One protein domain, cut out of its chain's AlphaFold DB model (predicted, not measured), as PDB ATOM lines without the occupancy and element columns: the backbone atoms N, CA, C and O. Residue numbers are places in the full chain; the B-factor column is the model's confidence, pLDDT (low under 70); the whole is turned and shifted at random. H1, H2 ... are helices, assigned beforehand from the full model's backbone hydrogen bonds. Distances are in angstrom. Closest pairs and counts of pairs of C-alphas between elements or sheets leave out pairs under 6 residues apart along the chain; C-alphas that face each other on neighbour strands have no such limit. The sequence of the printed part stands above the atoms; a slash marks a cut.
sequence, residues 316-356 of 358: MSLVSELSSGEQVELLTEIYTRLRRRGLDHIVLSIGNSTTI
ATOM      1  N   MET A 316     -42.159  25.172   5.332       74.94
ATOM      2  CA  MET A 316     -43.403  25.713   5.876       74.94
ATOM      3  C   MET A 316     -43.211  26.360   7.249       74.94
ATOM      4  O   MET A 316     -43.828  27.392   7.501       74.94
ATOM      5  N   SER A 317     -42.336  25.835   8.116       71.38
ATOM      6  CA  SER A 317     -42.002  26.515   9.376       71.38
ATOM      7  C   SER A 317     -41.278  27.841   9.128       71.38
ATOM      8  O   SER A 317     -41.647  28.842   9.728       71.38
ATOM      9  N   LEU A 318     -40.326  27.882   8.187       77.88
ATOM     10  CA  LEU A 318     -39.643  29.120   7.789       77.88
ATOM     11  C   LEU A 318     -40.602  30.116   7.127       77.88
ATOM     12  O   LEU A 318     -40.553  31.304   7.416       77.88
ATOM     13  N   VAL A 319     -41.509  29.638   6.273       83.62
ATOM     14  CA  VAL A 319     -42.550  30.465   5.646       83.62
ATOM     15  C   VAL A 319     -43.503  31.034   6.694       83.62
ATOM     16  O   VAL A 319     -43.920  32.180   6.576       83.62
ATOM     17  N   SER A 320     -43.812  30.268   7.741       80.94
ATOM     18  CA  SER A 320     -44.671  30.718   8.844       80.94
ATOM     19  C   SER A 320     -44.009  31.786   9.724       80.94
ATOM     20  O   SER A 320     -44.717  32.536  10.387       80.94
ATOM     21  N   GLU A 321     -42.674  31.872   9.726       86.31
ATOM     22  CA  GLU A 321     -41.911  32.922  10.417       86.31
ATOM     23  C   GLU A 321     -41.813  34.231   9.607       86.31
ATOM     24  O   GLU A 321     -41.491  35.273  10.176       86.31
ATOM     25  N   LEU A 322     -42.105  34.201   8.300       86.25
ATOM     26  CA  LEU A 322     -42.097  35.384   7.431       86.25
ATOM     27  C   LEU A 322     -43.298  36.299   7.695       86.25
ATOM     28  O   LEU A 322     -44.399  35.849   8.018       86.25
ATOM     29  N   SER A 323     -43.110  37.601   7.474       88.06
ATOM     30  CA  SER A 323     -44.218  38.558   7.456       88.06
ATOM     31  C   SER A 323     -45.162  38.300   6.273       88.06
ATOM     32  O   SER A 323     -44.780  37.723   5.254       88.06
ATOM     33  N   SER A 324     -46.410  38.768   6.368       84.62
ATOM     34  CA  SER A 324     -47.408  38.582   5.303       84.62
ATOM     35  C   SER A 324     -46.961  39.150   3.947       84.62
ATOM     36  O   SER A 324     -47.289  38.578   2.911       84.62
ATOM     37  N   GLY A 325     -46.176  40.233   3.939       87.19
ATOM     38  CA  GLY A 325     -45.592  40.795   2.716       87.19
ATOM     39  C   GLY A 325     -44.536  39.881   2.086       87.19
ATOM     40  O   GLY A 325     -44.590  39.614   0.887       87.19
ATOM     41  N   GLU A 326     -43.630  39.336   2.898       86.12
ATOM     42  CA  GLU A 326     -42.573  38.419   2.446       86.12
ATOM     43  C   GLU A 326     -43.137  37.072   1.971       86.12
ATOM     44  O   GLU A 326     -42.628  36.486   1.017       86.12
ATOM     45  N   GLN A 327     -44.226  36.591   2.579       85.62
ATOM     46  CA  GLN A 327     -44.931  35.393   2.112       85.62
ATOM     47  C   GLN A 327     -45.507  35.582   0.700       85.62
ATOM     48  O   GLN A 327     -45.394  34.684  -0.140       85.62
ATOM     49  N   VAL A 328     -46.093  36.751   0.413       86.06
ATOM     50  CA  VAL A 328     -46.626  37.087  -0.921       86.06
ATOM     51  C   VAL A 328     -45.499  37.230  -1.944       86.06
ATOM     52  O   VAL A 328     -45.624  36.737  -3.068       86.06
ATOM     53  N   GLU A 329     -44.383  37.852  -1.564       88.62
ATOM     54  CA  GLU A 329     -43.199  37.970  -2.419       88.62
ATOM     55  C   GLU A 329     -42.619  36.592  -2.770       88.62
ATOM     56  O   GLU A 329     -42.411  36.284  -3.946       88.62
ATOM     57  N   LEU A 330     -42.456  35.717  -1.773       86.50
ATOM     58  CA  LEU A 330     -41.989  34.349  -1.971       86.50
ATOM     59  C   LEU A 330     -42.914  33.563  -2.908       86.50
ATOM     60  O   LEU A 330     -42.440  32.893  -3.828       86.50
ATOM     61  N   LEU A 331     -44.231  33.653  -2.704       86.44
ATOM     62  CA  LEU A 331     -45.214  32.977  -3.548       86.44
ATOM     63  C   LEU A 331     -45.154  33.486  -4.997       86.44
ATOM     64  O   LEU A 331     -45.207  32.690  -5.937       86.44
ATOM     65  N   THR A 332     -44.964  34.794  -5.181       86.12
ATOM     66  CA  THR A 332     -44.810  35.429  -6.499       86.12
ATOM     67  C   THR A 332     -43.540  34.954  -7.212       86.12
ATOM     68  O   THR A 332     -43.573  34.636  -8.406       86.12
ATOM     69  N   GLU A 333     -42.423  34.837  -6.493       86.88
ATOM     70  CA  GLU A 333     -41.156  34.350  -7.047       86.88
ATOM     71  C   GLU A 333     -41.227  32.851  -7.391       86.88
ATOM     72  O   GLU A 333     -40.792  32.441  -8.472       86.88
ATOM     73  N   ILE A 334     -41.840  32.023  -6.532       85.56
ATOM     74  CA  ILE A 334     -42.083  30.595  -6.809       85.56
ATOM     75  C   ILE A 334     -42.933  30.441  -8.075       85.56
ATOM     76  O   ILE A 334     -42.551  29.699  -8.985       85.56
ATOM     77  N   TYR A 335     -44.042  31.177  -8.171       82.38
ATOM     78  CA  TYR A 335     -44.930  31.167  -9.335       82.38
ATOM     79  C   TYR A 335     -44.183  31.546 -10.620       82.38
ATOM     80  O   TYR A 335     -44.249  30.844 -11.633       82.38
ATOM     81  N   THR A 336     -43.398  32.625 -10.568       84.94
ATOM     82  CA  THR A 336     -42.613  33.115 -11.708       84.94
ATOM     83  C   THR A 336     -41.574  32.086 -12.161       84.94
ATOM     84  O   THR A 336     -41.385  31.872 -13.362       84.94
ATOM     85  N   ARG A 337     -40.921  31.392 -11.221       85.69
ATOM     86  CA  ARG A 337     -39.956  30.327 -11.536       85.69
ATOM     87  C   ARG A 337     -40.607  29.076 -12.114       85.69
ATOM     88  O   ARG A 337     -40.040  28.494 -13.037       85.69
ATOM     89  N   LEU A 338     -41.773  28.671 -11.611       82.25
ATOM     90  CA  LEU A 338     -42.523  27.531 -12.152       82.25
ATOM     91  C   LEU A 338     -42.956  27.789 -13.600       82.25
ATOM     92  O   LEU A 338     -42.741  26.935 -14.462       82.25
ATOM     93  N   ARG A 339     -43.442  29.002 -13.888       79.06
ATOM     94  CA  ARG A 339     -43.803  29.440 -15.243       79.06
ATOM     95  C   ARG A 339     -42.603  29.462 -16.191       79.06
ATOM     96  O   ARG A 339     -42.677  28.949 -17.302       79.06
ATOM     97  N   ARG A 340     -41.440  29.949 -15.735       82.00
ATOM     98  CA  ARG A 340     -40.181  29.884 -16.512       82.00
ATOM     99  C   ARG A 340     -39.719  28.453 -16.812       82.00
ATOM    100  O   ARG A 340     -39.000  28.252 -17.784       82.00
ATOM    101  N   ARG A 341     -40.109  27.467 -15.995       81.38
ATOM    102  CA  ARG A 341     -39.812  26.039 -16.209       81.38
ATOM    103  C   ARG A 341     -40.852  25.318 -17.078       81.38
ATOM    104  O   ARG A 341     -40.702  24.120 -17.292       81.38
ATOM    105  N   GLY A 342     -41.881  26.013 -17.575       76.25
ATOM    106  CA  GLY A 342     -42.941  25.418 -18.399       76.25
ATOM    107  C   GLY A 342     -43.919  24.532 -17.616       76.25
ATOM    108  O   GLY A 342     -44.574  23.669 -18.197       76.25
ATOM    109  N   LEU A 343     -44.018  24.715 -16.295       77.62
ATOM    110  CA  LEU A 343     -44.879  23.927 -15.400       77.62
ATOM    111  C   LEU A 343     -46.235  24.610 -15.136       77.62
ATOM    112  O   LEU A 343     -46.752  24.590 -14.020       77.62
ATOM    113  N   ASP A 344     -46.833  25.208 -16.167       72.50
ATOM    114  CA  ASP A 344     -48.060  26.013 -16.042       72.50
ATOM    115  C   ASP A 344     -49.291  25.196 -15.596       72.50
ATOM    116  O   ASP A 344     -50.204  25.719 -14.960       72.50
ATOM    117  N   HIS A 345     -49.301  23.889 -15.864       69.62
ATOM    118  CA  HIS A 345     -50.388  22.987 -15.473       69.62
ATOM    119  C   HIS A 345     -50.508  22.802 -13.947       69.62
ATOM    120  O   HIS A 345     -51.618  22.674 -13.437       69.62
ATOM    121  N   ILE A 346     -49.389  22.842 -13.210       66.62
ATOM    122  CA  ILE A 346     -49.365  22.753 -11.734       66.62
ATOM    123  C   ILE A 346     -49.923  24.041 -11.122       66.62
ATOM    124  O   ILE A 346     -50.684  24.034 -10.161       66.62
ATOM    125  N   VAL A 347     -49.565  25.170 -11.725       62.50
ATOM    126  CA  VAL A 347     -50.038  26.498 -11.338       62.50
ATOM    127  C   VAL A 347     -51.565  26.616 -11.480       62.50
ATOM    128  O   VAL A 347     -52.232  27.138 -10.586       62.50
ATOM    129  N   LEU A 348     -52.129  26.089 -12.570       61.78
ATOM    130  CA  LEU A 348     -53.573  26.094 -12.817       61.78
ATOM    131  C   LEU A 348     -54.345  25.158 -11.871       61.78
ATOM    132  O   LEU A 348     -55.473  25.476 -11.494       61.78
ATOM    133  N   SER A 349     -53.751  24.040 -11.435       61.31
ATOM    134  CA  SER A 349     -54.413  23.134 -10.484       61.31
ATOM    135  C   SER A 349     -54.524  23.742  -9.082       61.31
ATOM    136  O   SER A 349     -55.529  23.534  -8.402       61.31
ATOM    137  N   ILE A 350     -53.535  24.534  -8.655       62.62
ATOM    138  CA  ILE A 350     -53.559  25.235  -7.359       62.62
ATOM    139  C   ILE A 350     -54.655  26.310  -7.350       62.62
ATOM    140  O   ILE A 350     -55.415  26.389  -6.387       62.62
ATOM    141  N   GLY A 351     -54.794  27.075  -8.441       56.88
ATOM    142  CA  GLY A 351     -55.830  28.105  -8.573       56.88
ATOM    143  C   GLY A 351     -57.266  27.565  -8.552       56.88
ATOM    144  O   GLY A 351     -58.148  28.225  -8.020       56.88
ATOM    145  N   ASN A 352     -57.498  26.350  -9.063       50.94
ATOM    146  CA  ASN A 352     -58.819  25.710  -9.010       50.94
ATOM    147  C   ASN A 352     -59.143  25.084  -7.642       50.94
ATOM    148  O   ASN A 352     -60.316  24.958  -7.290       50.94
ATOM    149  N   SER A 353     -58.127  24.697  -6.864       50.12
ATOM    150  CA  SER A 353     -58.305  24.034  -5.563       50.12
ATOM    151  C   SER A 353     -58.755  25.004  -4.464       50.12
ATOM    152  O   SER A 353     -59.486  24.615  -3.557       50.12
ATOM    153  N   THR A 354     -58.365  26.278  -4.552       47.25
ATOM    154  CA  THR A 354     -58.761  27.319  -3.590       47.25
ATOM    155  C   THR A 354     -60.187  27.825  -3.800       47.25
ATOM    156  O   THR A 354     -60.810  28.278  -2.847       47.25
ATOM    157  N   THR A 355     -60.751  27.687  -5.001       42.47
ATOM    158  CA  THR A 355     -62.160  28.018  -5.293       42.47
ATOM    159  C   THR A 355     -63.178  27.007  -4.756       42.47
ATOM    160  O   THR A 355     -64.364  27.309  -4.750       42.47
ATOM    161  N   ILE A 356     -62.750  25.821  -4.309       39.84
ATOM    162  CA  ILE A 356     -63.650  24.765  -3.800       39.84
ATOM    163  C   ILE A 356     -63.747  24.791  -2.257       39.84
ATOM    164  O   ILE A 356     -64.626  24.159  -1.683       39.84
TER     165      ILE A 356
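AT A GLANCE: This is residues 316 to 356 of the 358 residues of the protein "Phosphatidate cytidylyltransferase" of Chondrus crispus (UniProt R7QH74). A long helix, H2, makes an open V with H3, and the short H1 folds back near H2's first residues. Residues 348 to 356, of which 348 to 354 belong to H3, stick out freely. The printed part has 41 residues, three named helices in the order H1, H2, H3 and no named strand: all helix. It is loose, with a radius of gyration of the C-alphas of 11.7 A and spans of 29 by 27 by 16 A.

IN THESE COORDINATES: H1, residues 316 to 321, begins at C-alpha 316 (-43.403, 25.713, 5.876). H2, residues 324 to 340, measures 24.6 A. H3, residues 344 to 354, measures 16.5 A and ends at C-alpha 354 (-58.761, 27.319, -3.590).

HOW THE PARTS SIT: H1 and H2 are close but not clearly touching, their closest C-alphas, of Val 319 and Gln 327, 6.5 A apart. H2, with residues 335 to 339 alone, touches H3 in a helical hairpin; the closest C-alphas, of Leu 338 and Asp 344, are 6.9 A apart. They run opposite ways at a tilt of 38 degrees, only just steep. H1 and H3 are apart. Every O i to N i+4 pair is within hydrogen-bond range in H1, H2 and H3.

THE WHOLE: The farthest C-alphas, of Glu 321 and Gly 342, are 29.8 A apart. The printed part has no cut, and both links are tight. Residues 345 to 356 have pLDDT under 70.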